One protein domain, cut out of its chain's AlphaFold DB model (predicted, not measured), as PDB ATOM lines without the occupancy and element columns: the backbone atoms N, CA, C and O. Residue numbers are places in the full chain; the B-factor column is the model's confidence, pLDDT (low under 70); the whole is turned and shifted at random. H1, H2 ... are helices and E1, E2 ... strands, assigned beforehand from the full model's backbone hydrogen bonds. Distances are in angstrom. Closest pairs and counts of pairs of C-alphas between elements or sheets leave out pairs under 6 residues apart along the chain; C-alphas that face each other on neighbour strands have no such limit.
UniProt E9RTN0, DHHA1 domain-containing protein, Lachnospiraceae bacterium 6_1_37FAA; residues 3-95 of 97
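This is residues 3 to 95 of the 97 residues of the protein "DHHA1 domain-containing protein" of Lachnospiraceae bacterium 6_1_37FAA (UniProt E9RTN0). What is the shape? One strongly twisted sheet of six strands has helix H1 over one face and the short helix H2 over the other, making three layers, while residues 84 to 95, mostly of H3, stick out as an arm. What is it built of? The printed part, 93 residues, is mixed, with three named helices and six named strands, in chain order E1 E2 H1 E3 E4 H2 E5 E6 H3; the mixed sheet runs E1 E2 E3 E4 E6 E5. It is compact, with a radius of gyration of the C-alphas of 13.6 A, and spans 43 by 28 by 24 A.

Where are the strands? E1 is residues 3 to 5, from C-alpha 3 at (27.550, 4.185, -27.488), E2 10 to 15, 17.3 A long, E3 36 to 41, E4 46 to 50, E5 68 to 70 and E6 73 to 77. Where are the helices? H1 is residues 20 to 30, H2 58 to 64, and H3 80 to 93, 20.2 A long, ending at C-alpha 93, (16.692, 14.527, -41.523).

How do the strands pair? E2 and E3 are parallel, with N 14 and O 38 at 2.9 A; E4 and E6 are antiparallel, with N 49 and O 74 at 2.7 A. Where are the helices? H1 is slantwise over E3 and E4, its Gly 24 C-alpha 5.4 A from that of Arg 50, the closest to E4. H2 is along E6, with the closest C-alphas, Gly 59 and Ala 74, 5.0 A apart. Every O i to N i+4 pair is within hydrogen-bond range in H1, H2 and H3. Which units form? E2, H1, E3 is a strand-helix-strand unit, two parallel neighbour strands with a helix between, and E4, H2, E5 is a split one, with E6 between its strands; both crossovers are right-handed.

How large is it? The farthest C-alphas, Asp 54 and Glu 95, are 44.5 A apart. Is anything cut or uncertain? The printed part has no cut and no long link; residues 93 to 95 have pLDDT under 70.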
ATOM      1  N   ILE A   3      27.657   5.532 -28.062       97.69
ATOM      2  CA  ILE A   3      27.550   4.185 -27.488       97.69
ATOM      3  C   ILE A   3      26.392   3.465 -28.170       97.69
ATOM      4  O   ILE A   3      25.306   4.024 -28.280       97.69
ATOM      5  N   SER A   4      26.636   2.237 -28.618       97.19
ATOM      6  CA  SER A   4      25.663   1.400 -29.317       97.19
ATOM      7  C   SER A   4      25.677  -0.022 -28.755       97.19
ATOM      8  O   SER A   4      26.635  -0.439 -28.094       97.19
ATOM      9  N   CYS A   5      24.606  -0.765 -29.011       95.81
ATOM     10  CA  CYS A   5      24.523  -2.191 -28.735       95.81
ATOM     11  C   CYS A   5      23.660  -2.900 -29.784       95.81
ATOM     12  O   CYS A   5      22.648  -2.355 -30.219       95.81
ATOM     13  N   ASP A   6      24.039  -4.117 -30.161       93.00
ATOM     14  CA  ASP A   6      23.358  -4.924 -31.189       93.00
ATOM     15  C   ASP A   6      22.782  -6.244 -30.643       93.00
ATOM     16  O   ASP A   6      22.445  -7.149 -31.401       93.00
ATOM     17  N   GLY A   7      22.656  -6.351 -29.316       92.56
ATOM     18  CA  GLY A   7      22.189  -7.552 -28.619       92.56
ATOM     19  C   GLY A   7      23.292  -8.570 -28.314       92.56
ATOM     20  O   GLY A   7      23.147  -9.322 -27.354       92.56
ATOM     21  N   GLU A   8      24.404  -8.559 -29.058       95.06
ATOM     22  CA  GLU A   8      25.581  -9.406 -28.805       95.06
ATOM     23  C   GLU A   8      26.694  -8.608 -28.112       95.06
ATOM     24  O   GLU A   8      27.311  -9.097 -27.167       95.06
ATOM     25  N   TYR A   9      26.909  -7.361 -28.536       97.62
ATOM     26  CA  TYR A   9      27.984  -6.508 -28.039       97.62
ATOM     27  C   TYR A   9      27.489  -5.127 -27.622       97.62
ATOM     28  O   TYR A   9      26.559  -4.562 -28.202       97.62
ATOM     29  N   LYS A  10      28.195  -4.527 -26.663       98.31
ATOM     30  CA  LYS A  10      28.121  -3.104 -26.326       98.31
ATOM     31  C   LYS A  10      29.415  -2.418 -26.747       98.31
ATOM     32  O   LYS A  10      30.487  -2.741 -26.242       98.31
ATOM     33  N   TYR A  11      29.335  -1.435 -27.636       98.56
ATOM     34  CA  TYR A  11      30.523  -0.848 -28.253       98.56
ATOM     35  C   TYR A  11      30.437   0.667 -28.408       98.56
ATOM     36  O   TYR A  11      29.362   1.269 -28.428       98.56
ATOM     37  N   GLY A  12      31.609   1.291 -28.488       98.50
ATOM     38  CA  GLY A  12      31.753   2.721 -28.738       98.50
ATOM     39  C   GLY A  12      32.116   2.990 -30.192       98.50
ATOM     40  O   GLY A  12      32.976   2.311 -30.738       98.50
ATOM     41  N   VAL A  13      31.516   4.004 -30.805       98.19
ATOM     42  CA  VAL A  13      31.838   4.473 -32.156       98.19
ATOM     43  C   VAL A  13      32.434   5.874 -32.082       98.19
ATOM     44  O   VAL A  13      31.901   6.769 -31.413       98.19
ATOM     45  N   VAL A  14      33.556   6.082 -32.761       97.75
ATOM     46  CA  VAL A  14      34.183   7.397 -32.944       97.75
ATOM     47  C   VAL A  14      34.575   7.588 -34.401       97.75
ATOM     48  O   VAL A  14      34.875   6.622 -35.094       97.75
ATOM     49  N   PHE A  15      34.612   8.837 -34.850       95.81
ATOM     50  CA  PHE A  15      35.225   9.195 -36.125       95.81
ATOM     51  C   PHE A  15      36.690   9.544 -35.878       95.81
ATOM     52  O   PHE A  15      36.993  10.330 -34.978       95.81
ATOM     53  N   ALA A  16      37.592   8.916 -36.625       96.25
ATOM     54  CA  ALA A  16      39.027   9.138 -36.514       96.25
ATOM     55  C   ALA A  16      39.730   8.750 -37.818       96.25
ATOM     56  O   ALA A  16      39.345   7.786 -38.468       96.25
ATOM     57  N   GLU A  17      40.799   9.466 -38.157       94.88
ATOM     58  CA  GLU A  17      41.592   9.218 -39.374       94.88
ATOM     59  C   GLU A  17      43.041   8.804 -39.060       94.88
ATOM     60  O   GLU A  17      43.811   8.425 -39.945       94.88
ATOM     61  N   ARG A  18      43.463   8.921 -37.791       93.62
ATOM     62  CA  ARG A  18      44.843   8.689 -37.339       93.62
ATOM     63  C   ARG A  18      44.885   8.139 -35.916       93.62
ATOM     64  O   ARG A  18      43.916   8.250 -35.170       93.62
ATOM     65  N   TYR A  19      46.044   7.587 -35.550       94.44
ATOM     66  CA  TYR A  19      46.356   7.096 -34.200       94.44
ATOM     67  C   TYR A  19      45.398   6.005 -33.694       94.44
ATOM     68  O   TYR A  19      45.067   5.957 -32.515       94.44
ATOM     69  N   PHE A  20      44.924   5.115 -34.577       93.88
ATOM     70  CA  PHE A  20      43.917   4.096 -34.241       93.88
ATOM     71  C   PHE A  20      44.336   3.150 -33.112       93.88
ATOM     72  O   PHE A  20      43.494   2.678 -32.349       93.88
ATOM     73  N   SER A  21      45.628   2.844 -33.004       93.19
ATOM     74  CA  SER A  21      46.128   1.949 -31.962       93.19
ATOM     75  C   SER A  21      46.094   2.623 -30.593       93.19
ATOM     76  O   SER A  21      45.502   2.076 -29.664       93.19
ATOM     77  N   GLU A  22      46.657   3.823 -30.477       97.69
ATOM     78  CA  GLU A  22      46.715   4.601 -29.239       97.69
ATOM     79  C   GLU A  22      45.323   5.074 -28.817       97.69
ATOM     80  O   GLU A  22      44.933   4.896 -27.662       97.69
ATOM     81  N   LEU A  23      44.549   5.619 -29.762       97.81
ATOM     82  CA  LEU A  23      43.182   6.071 -29.532       97.81
ATOM     83  C   LEU A  23      42.291   4.900 -29.126       97.81
ATOM     84  O   LEU A  23      41.641   4.966 -28.087       97.81
ATOM     85  N   GLY A  24      42.281   3.813 -29.900       97.44
ATOM     86  CA  GLY A  24      41.437   2.656 -29.612       97.44
ATOM     87  C   GLY A  24      41.787   2.001 -28.276       97.44
ATOM     88  O   GLY A  24      40.895   1.769 -27.464       97.44
ATOM     89  N   ASN A  25      43.077   1.786 -27.988       97.25
ATOM     90  CA  ASN A  25      43.504   1.248 -26.695       97.25
ATOM     91  C   ASN A  25      43.150   2.202 -25.540       97.25
ATOM     92  O   ASN A  25      42.598   1.772 -24.530       97.25
ATOM     93  N   GLY A  26      43.420   3.502 -25.685       98.12
ATOM     94  CA  GLY A  26      43.096   4.504 -24.669       98.12
ATOM     95  C   GLY A  26      41.595   4.587 -24.383       98.12
ATOM     96  O   GLY A  26      41.190   4.666 -23.223       98.12
ATOM     97  N   LEU A  27      40.764   4.516 -25.423       98.31
ATOM     98  CA  LEU A  27      39.311   4.509 -25.298       98.31
ATOM     99  C   LEU A  27      38.797   3.225 -24.640       98.31
ATOM    100  O   LEU A  27      37.965   3.321 -23.743       98.31
ATOM    101  N   CYS A  28      39.311   2.051 -25.013       98.00
ATOM    102  CA  CYS A  28      38.945   0.794 -24.359       98.00
ATOM    103  C   CYS A  28      39.320   0.787 -22.868       98.00
ATOM    104  O   CYS A  28      38.498   0.410 -22.039       98.00
ATOM    105  N   ASN A  29      40.516   1.266 -22.507       98.12
ATOM    106  CA  ASN A  29      40.947   1.335 -21.104       98.12
ATOM    107  C   ASN A  29      40.096   2.305 -20.270       98.12
ATOM    108  O   ASN A  29      39.786   2.021 -19.117       98.12
ATOM    109  N   ARG A  30      39.682   3.442 -20.847       98.12
ATOM    110  CA  ARG A  30      38.803   4.414 -20.167       98.12
ATOM    111  C   ARG A  30      37.349   3.948 -20.069       98.12
ATOM    112  O   ARG A  30      36.599   4.500 -19.272       98.12
ATOM    113  N   ASN A  31      36.947   2.963 -20.872       97.94
ATOM    114  CA  ASN A  31      35.569   2.484 -20.965       97.94
ATOM    115  C   ASN A  31      35.511   0.945 -20.852       97.94
ATOM    116  O   ASN A  31      35.097   0.280 -21.804       97.94
ATOM    117  N   PRO A  32      35.873   0.353 -19.695       95.88
ATOM    118  CA  PRO A  32      35.991  -1.105 -19.529       95.88
ATOM    119  C   PRO A  32      34.660  -1.870 -19.678       95.88
ATOM    120  O   PRO A  32      34.645  -3.090 -19.856       95.88
ATOM    121  N   ASN A  33      33.529  -1.160 -19.630       96.44
ATOM    122  CA  ASN A  33      32.194  -1.717 -19.855       96.44
ATOM    123  C   ASN A  33      31.865  -1.934 -21.341       96.44
ATOM    124  O   ASN A  33      30.819  -2.503 -21.637       96.44
ATOM    125  N   LEU A  34      32.703  -1.448 -22.259       98.31
ATOM    126  CA  LEU A  34      32.558  -1.702 -23.689       98.31
ATOM    127  C   LEU A  34      33.320  -2.968 -24.069       98.31
ATOM    128  O   LEU A  34      34.424  -3.219 -23.583       98.31
ATOM    129  N   ASP A  35      32.740  -3.745 -24.971       98.56
ATOM    130  CA  ASP A  35      33.363  -4.939 -25.528       98.56
ATOM    131  C   ASP A  35      34.431  -4.569 -26.550       98.56
ATOM    132  O   ASP A  35      35.475  -5.215 -26.614       98.56
ATOM    133  N   TYR A  36      34.216  -3.496 -27.312       98.56
ATOM    134  CA  TYR A  36      35.196  -2.932 -28.233       98.56
ATOM    135  C   TYR A  36      34.871  -1.473 -28.592       98.56
ATOM    136  O   TYR A  36      33.813  -0.931 -28.258       98.56
ATOM    137  N   VAL A  37      35.800  -0.830 -29.296       98.62
ATOM    138  CA  VAL A  37      35.618   0.482 -29.922       98.62
ATOM    139  C   VAL A  37      35.804   0.347 -31.430       98.62
ATOM    140  O   VAL A  37      36.781  -0.245 -31.889       98.62
ATOM    141  N   ALA A  38      34.867   0.906 -32.190       98.19
ATOM    142  CA  ALA A  38      34.913   1.068 -33.633       98.19
ATOM    143  C   ALA A  38      35.315   2.506 -33.980       98.19
ATOM    144  O   ALA A  38      34.702   3.475 -33.530       98.19
ATOM    145  N   MET A  39      36.353   2.649 -34.791       98.25
ATOM    146  CA  MET A  39      36.842   3.924 -35.296       98.25
ATOM    147  C   MET A  39      36.550   3.986 -36.788       98.25
ATOM    148  O   MET A  39      37.067   3.169 -37.548       98.25
ATOM    149  N   VAL A  40      35.700   4.925 -37.189       97.00
ATOM    150  CA  VAL A  40      35.285   5.123 -38.576       97.00
ATOM    151  C   VAL A  40      36.191   6.167 -39.215       97.00
ATOM    152  O   VAL A  40      36.212   7.322 -38.788       97.00
ATOM    153  N   ASP A  41      36.917   5.747 -40.245       95.88
ATOM    154  CA  ASP A  41      37.698   6.607 -41.124       95.88
ATOM    155  C   ASP A  41      36.890   6.847 -42.400       95.88
ATOM    156  O   ASP A  41      36.786   5.986 -43.283       95.88
ATOM    157  N   THR A  42      36.282   8.026 -42.476       91.19
ATOM    158  CA  THR A  42      35.483   8.449 -43.627       91.19
ATOM    159  C   THR A  42      36.340   8.770 -44.843       91.19
ATOM    160  O   THR A  42      35.863   8.592 -45.956       91.19
ATOM    161  N   GLY A  43      37.600   9.181 -44.670       91.06
ATOM    162  CA  GLY A  43      38.500   9.473 -45.787       91.06
ATOM    163  C   GLY A  43      38.972   8.210 -46.511       91.06
ATOM    164  O   GLY A  43      39.115   8.203 -47.731       91.06
ATOM    165  N   ARG A  44      39.182   7.115 -45.771       94.00
ATOM    166  CA  ARG A  44      39.617   5.816 -46.321       94.00
ATOM    167  C   ARG A  44      38.490   4.808 -46.516       94.00
ATOM    168  O   ARG A  44      38.761   3.675 -46.908       94.00
ATOM    169  N   HIS A  45      37.252   5.197 -46.222       95.12
ATOM    170  CA  HIS A  45      36.091   4.309 -46.192       95.12
ATOM    171  C   HIS A  45      36.359   3.026 -45.394       95.12
ATOM    172  O   HIS A  45      36.176   1.915 -45.894       95.12
ATOM    173  N   SER A  46      36.854   3.163 -44.165       96.56
ATOM    174  CA  SER A  46      37.221   2.006 -43.349       96.56
ATOM    175  C   SER A  46      36.727   2.111 -41.917       96.56
ATOM    176  O   SER A  46      36.491   3.199 -41.395       96.56
ATOM    177  N   VAL A  47      36.576   0.956 -41.277       97.81
ATOM    178  CA  VAL A  47      36.302   0.846 -39.848       97.81
ATOM    179  C   VAL A  47      37.408   0.020 -39.218       97.81
ATOM    180  O   VAL A  47      37.691  -1.095 -39.658       97.81
ATOM    181  N   SER A  48      38.020   0.567 -38.174       98.56
ATOM    182  CA  SER A  48      39.024  -0.106 -37.355       98.56
ATOM    183  C   SER A  48      38.452  -0.431 -35.983       98.56
ATOM    184  O   SER A  48      37.981   0.451 -35.271       98.56
ATOM    185  N   TYR A  49      38.546  -1.689 -35.582       98.56
ATOM    186  CA  TYR A  49      38.145  -2.172 -34.273       98.56
ATOM    187  C   TYR A  49      39.346  -2.345 -33.345       98.56
ATOM    188  O   TYR A  49      40.435  -2.782 -33.755       98.56
ATOM    189  N   ARG A  50      39.126  -2.041 -32.067       98.50
ATOM    190  CA  ARG A  50      40.044  -2.348 -30.966       98.50
ATOM    191  C   ARG A  50      39.275  -2.864 -29.763       98.50
ATOM    192  O   ARG A  50      38.212  -2.345 -29.441       98.50
ATOM    193  N   THR A  51      39.838  -3.859 -29.090       98.56
ATOM    194  CA  THR A  51      39.379  -4.316 -27.776       98.56
ATOM    195  C   THR A  51      40.572  -4.608 -26.873       98.56
ATOM    196  O   THR A  51      41.657  -4.942 -27.351       98.56
ATOM    197  N   ILE A  52      40.364  -4.489 -25.563       97.88
ATOM    198  CA  ILE A  52      41.304  -4.961 -24.536       97.88
ATOM    199  C   ILE A  52      40.865  -6.294 -23.919       97.88
ATOM    200  O   ILE A  52      41.617  -6.863 -23.133       97.88
ATOM    201  N   LYS A  53      39.671  -6.794 -24.264       97.81
ATOM    202  CA  LYS A  53      39.082  -7.985 -23.651       97.81
ATOM    203  C   LYS A  53      39.557  -9.257 -24.339       97.81
ATOM    204  O   LYS A  53      39.480  -9.376 -25.558       97.81
ATOM    205  N   ASP A  54      40.016 -10.224 -23.550       97.50
ATOM    206  CA  ASP A  54      40.514 -11.509 -24.061       97.50
ATOM    207  C   ASP A  54      39.397 -12.455 -24.518       97.50
ATOM    208  O   ASP A  54      39.655 -13.406 -25.246       97.50
ATOM    209  N   ASN A  55      38.148 -12.197 -24.123       97.19
ATOM    210  CA  ASN A  55      36.984 -12.985 -24.529       97.19
ATOM    211  C   ASN A  55      36.236 -12.401 -25.742       97.19
ATOM    212  O   ASN A  55      35.193 -12.930 -26.112       97.19
ATOM    213  N   ILE A  56      36.741 -11.320 -26.344       98.12
ATOM    214  CA  ILE A  56      36.160 -10.685 -27.533       98.12
ATOM    215  C   ILE A  56      37.144 -10.837 -28.698       98.12
ATOM    216  O   ILE A  56      38.326 -10.530 -28.554       98.12
ATOM    217  N   ASP A  57      36.658 -11.294 -29.856       98.38
ATOM    218  CA  ASP A  57      37.439 -11.400 -31.095       98.38
ATOM    219  C   ASP A  57      36.887 -10.433 -32.152       98.38
ATOM    220  O   ASP A  57      35.972 -10.753 -32.918       98.38
ATOM    221  N   VAL A  58      37.475  -9.234 -32.221       98.50
ATOM    222  CA  VAL A  58      37.083  -8.235 -33.228       98.50
ATOM    223  C   VAL A  58      37.494  -8.636 -34.648       98.50
ATOM    224  O   VAL A  58      36.966  -8.089 -35.616       98.50
ATOM    225  N   GLY A  59      38.396  -9.609 -34.797       98.62
ATOM    226  CA  GLY A  59      38.746 -10.224 -36.073       98.62
ATOM    227  C   GLY A  59      37.576 -10.992 -36.677       98.62
ATOM    228  O   GLY A  59      37.312 -10.841 -37.870       98.62
ATOM    229  N   GLN A  60      36.827 -11.757 -35.873       98.19
ATOM    230  CA  GLN A  60      35.597 -12.404 -36.353       98.19
ATOM    231  C   GLN A  60      34.517 -11.380 -36.694       98.19
ATOM    232  O   GLN A  60      33.845 -11.533 -37.711       98.19
ATOM    233  N   ILE A  61      34.384 -10.316 -35.895       97.56
ATOM    234  CA  ILE A  61      33.443  -9.223 -36.181       97.56
ATOM    235  C   ILE A  61      33.777  -8.588 -37.537       97.56
ATOM    236  O   ILE A  61      32.907  -8.485 -38.396       97.56
ATOM    237  N   ALA A  62      35.045  -8.249 -37.787       98.31
ATOM    238  CA  ALA A  62      35.476  -7.682 -39.063       98.31
ATOM    239  C   ALA A  62      35.230  -8.621 -40.258       98.31
ATOM    240  O   ALA A  62      34.833  -8.155 -41.327       98.31
ATOM    241  N   LYS A  63      35.409  -9.938 -40.087       98.31
ATOM    242  CA  LYS A  63      35.139 -10.932 -41.142       98.31
ATOM    243  C   LYS A  63      33.675 -10.955 -41.583       98.31
ATOM    244  O   LYS A  63      33.428 -11.168 -42.768       98.31
ATOM    245  N   ARG A  64      32.714 -10.677 -40.686       95.56
ATOM    246  CA  ARG A  64      31.280 -10.559 -41.042       95.56
ATOM    247  C   ARG A  64      31.040  -9.487 -42.117       95.56
ATOM    248  O   ARG A  64      30.093  -9.596 -42.884       95.56
ATOM    249  N   TYR A  65      31.929  -8.497 -42.203       95.38
ATOM    250  CA  TYR A  65      31.875  -7.391 -43.161       95.38
ATOM    251  C   TYR A  65      32.934  -7.494 -44.273       95.38
ATOM    252  O   TYR A  65      33.246  -6.502 -44.928       95.38
ATOM    253  N   GLY A  66      33.516  -8.680 -44.486       96.94
ATOM    254  CA  GLY A  66      34.537  -8.903 -45.517       96.94
ATOM    255  C   GLY A  66      35.921  -8.337 -45.181       96.94
ATOM    256  O   GLY A  66      36.765  -8.221 -46.067       96.94
ATOM    257  N   GLY A  67      36.160  -7.974 -43.921       98.06
ATOM    258  CA  GLY A  67      37.473  -7.582 -43.417       98.06
ATOM    259  C   GLY A  67      38.197  -8.706 -42.681       98.06
ATOM    260  O   GLY A  67      37.967  -9.894 -42.907       98.06
ATOM    261  N   GLY A  68      39.078  -8.321 -41.764       98.25
ATOM    262  CA  GLY A  68      39.830  -9.264 -40.945       98.25
ATOM    263  C   GLY A  68      40.845  -8.582 -40.035       98.25
ATOM    264  O   GLY A  68      40.851  -7.361 -39.874       98.25
ATOM    265  N   GLY A  69      41.699  -9.394 -39.418       97.81
ATOM    266  CA  GLY A  69      42.739  -8.939 -38.504       97.81
ATOM    267  C   GLY A  69      42.951  -9.910 -37.352       97.81
ATOM    268  O   GLY A  69      42.603 -11.088 -37.437       97.81
ATOM    269  N   HIS A  70      43.528  -9.391 -36.277       97.88
ATOM    270  CA  HIS A  70      43.786 -10.120 -35.046       97.88
ATOM    271  C   HIS A  70      42.628  -9.977 -34.063       97.88
ATOM    272  O   HIS A  70      41.851  -9.024 -34.123       97.88
ATOM    273  N   GLN A  71      42.604 -10.874 -33.080       98.19
ATOM    274  CA  GLN A  71      41.590 -10.912 -32.031       98.19
ATOM    275  C   GLN A  71      41.333  -9.549 -31.366       98.19
ATOM    276  O   GLN A  71      40.184  -9.192 -31.131       98.19
ATOM    277  N   LYS A  72      42.388  -8.761 -31.106       98.06
ATOM    278  CA  LYS A  72      42.295  -7.444 -30.446       98.06
ATOM    279  C   LYS A  72      42.290  -6.244 -31.397       98.06
ATOM    280  O   LYS A  72      42.116  -5.105 -30.960       98.06
ATOM    281  N   ALA A  73      42.524  -6.476 -32.686       98.31
ATOM    282  CA  ALA A  73      42.809  -5.433 -33.659       98.31
ATOM    283  C   ALA A  73      42.449  -5.895 -35.072       98.31
ATOM    284  O   ALA A  73      43.185  -6.667 -35.685       98.31
ATOM    285  N   ALA A  74      41.347  -5.383 -35.605       98.62
ATOM    286  CA  ALA A  74      40.835  -5.780 -36.911       98.62
ATOM    287  C   ALA A  74      40.131  -4.619 -37.604       98.62
ATOM    288  O   ALA A  74      39.953  -3.558 -37.010       98.62
ATOM    289  N   GLY A  75      39.728  -4.805 -38.853       98.38
ATOM    290  CA  GLY A  75      38.967  -3.798 -39.573       98.38
ATOM    291  C   GLY A  75      38.489  -4.277 -40.931       98.38
ATOM    292  O   GLY A  75      38.846  -5.362 -41.392       98.38
ATOM    293  N   PHE A  76      37.669  -3.451 -41.563       98.25
ATOM    294  CA  PHE A  76      37.150  -3.683 -42.905       98.25
ATOM    295  C   PHE A  76      36.999  -2.355 -43.647       98.25
ATOM    296  O   PHE A  76      36.978  -1.284 -43.035       98.25
ATOM    297  N   THR A  77      36.900  -2.426 -44.970       97.75
ATOM    298  CA  THR A  77      36.566  -1.280 -45.818       97.75
ATOM    299  C   THR A  77      35.124  -1.387 -46.289       97.75
ATOM    300  O   THR A  77      34.601  -2.481 -46.498       97.75
ATOM    301  N   PHE A  78      34.471  -0.248 -46.466       94.88
ATOM    302  CA  PHE A  78      33.118  -0.164 -46.999       94.88
ATOM    303  C   PHE A  78      33.107   0.571 -48.340       94.88
ATOM    304  O   PHE A  78      34.043   1.274 -48.719       94.88
ATOM    305  N   LYS A  79      32.045   0.355 -49.115       93.38
ATOM    306  CA  LYS A  79      31.888   0.965 -50.437       93.38
ATOM    307  C   LYS A  79      31.347   2.386 -50.312       93.38
ATOM    308  O   LYS A  79      30.570   2.682 -49.409       93.38
ATOM    309  N   THR A  80      31.678   3.230 -51.288       89.81
ATOM    310  CA  THR A  80      31.248   4.636 -51.355       89.81
ATOM    311  C   THR A  80      29.738   4.811 -51.195       89.81
ATOM    312  O   THR A  80      29.305   5.754 -50.546       89.81
ATOM    313  N   HIS A  81      28.920   3.884 -51.707       91.81
ATOM    314  CA  HIS A  81      27.463   3.996 -51.588       91.81
ATOM    315  C   HIS A  81      26.967   3.985 -50.130       91.81
ATOM    316  O   HIS A  81      25.937   4.588 -49.853       91.81
ATOM    317  N   ILE A  82      27.680   3.336 -49.198       91.50
ATOM    318  CA  ILE A  82      27.339   3.356 -47.765       91.50
ATOM    319  C   ILE A  82      27.537   4.765 -47.208       91.50
ATOM    320  O   ILE A  82      26.692   5.277 -46.481       91.50
ATOM    321  N   TYR A  83      28.627   5.424 -47.605       85.75
ATOM    322  CA  TYR A  83      28.882   6.811 -47.232       85.75
ATOM    323  C   TYR A  83      27.833   7.755 -47.825       85.75
ATOM    324  O   TYR A  83      27.297   8.608 -47.126       85.75
ATOM    325  N   THR A  84      27.482   7.565 -49.098       87.88
ATOM    326  CA  THR A  84      26.417   8.341 -49.744       87.88
ATOM    327  C   THR A  84      25.077   8.168 -49.028       87.88
ATOM    328  O   THR A  84      24.371   9.153 -48.836       87.88
ATOM    329  N   GLN A  85      24.733   6.951 -48.595       90.56
ATOM    330  CA  GLN A  85      23.530   6.702 -47.792       90.56
ATOM    331  C   GLN A  85      23.582   7.454 -46.460       90.56
ATOM    332  O   GLN A  85      22.651   8.193 -46.169       90.56
ATOM    333  N   LEU A  86      24.691   7.365 -45.717       87.25
ATOM    334  CA  LEU A  86      24.866   8.096 -44.459       87.25
ATOM    335  C   LEU A  86      24.683   9.611 -44.634       87.25
ATOM    336  O   LEU A  86      23.948  10.233 -43.872       87.25
ATOM    337  N   VAL A  87      25.332  10.208 -45.638       88.88
ATOM    338  CA  VAL A  87      25.204  11.647 -45.923       88.88
ATOM    339  C   VAL A  87      23.762  12.002 -46.271       88.88
ATOM    340  O   VAL A  87      23.220  12.961 -45.728       88.88
ATOM    341  N   ASN A  88      23.119  11.214 -47.133       91.06
ATOM    342  CA  ASN A  88      21.728  11.441 -47.507       91.06
ATOM    343  C   ASN A  88      20.786  11.332 -46.303       91.06
ATOM    344  O   ASN A  88      19.872  12.139 -46.187       91.06
ATOM    345  N   ASP A  89      21.004  10.370 -45.411       90.62
ATOM    346  CA  ASP A  89      20.181  10.182 -44.217       90.62
ATOM    347  C   ASP A  89      20.331  11.351 -43.237       90.62
ATOM    348  O   ASP A  89      19.344  11.773 -42.635       90.62
ATOM    349  N   ILE A  90      21.541  11.904 -43.102       87.81
ATOM    350  CA  ILE A  90      21.797  13.098 -42.286       87.81
ATOM    351  C   ILE A  90      21.103  14.322 -42.898       87.81
ATOM    352  O   ILE A  90      20.364  15.016 -42.203       87.81
ATOM    353  N   LEU A  91      21.302  14.572 -44.196       88.50
ATOM    354  CA  LEU A  91      20.764  15.760 -44.868       88.50
ATOM    355  C   LEU A  91      19.234  15.724 -44.981       88.50
ATOM    356  O   LEU A  91      18.580  16.725 -44.711       88.50
ATOM    357  N   LYS A  92      18.635  14.568 -45.288       87.25
ATOM    358  CA  LYS A  92      17.169  14.427 -45.332       87.25
ATOM    359  C   LYS A  92      16.512  14.623 -43.970       87.25
ATOM    360  O   LYS A  92      15.374  15.067 -43.905       87.25
ATOM    361  N   ARG A  93      17.201  14.277 -42.879       63.97
ATOM    362  CA  ARG A  93      16.692  14.527 -41.523       63.97
ATOM    363  C   ARG A  93      16.756  16.005 -41.150       63.97
ATOM    364  O   ARG A  93      15.858  16.460 -40.462       63.97
ATOM    365  N   SER A  94      17.724  16.761 -41.674       60.78
ATOM    366  CA  SER A  94      17.796  18.217 -41.458       60.78
ATOM    367  C   SER A  94      16.711  19.034 -42.175       60.78
ATOM    368  O   SER A  94      16.606  20.228 -41.934       60.78
ATOM    369  N   GLU A  95      15.912  18.411 -43.048       59.84
ATOM    370  CA  GLU A  95      14.749  19.041 -43.696       59.84
ATOM    371  C   GLU A  95      13.432  18.795 -42.933       59.84
ATOM    372  O   GLU A  95      12.390  19.324 -43.318       59.84
TER     373      GLU A  95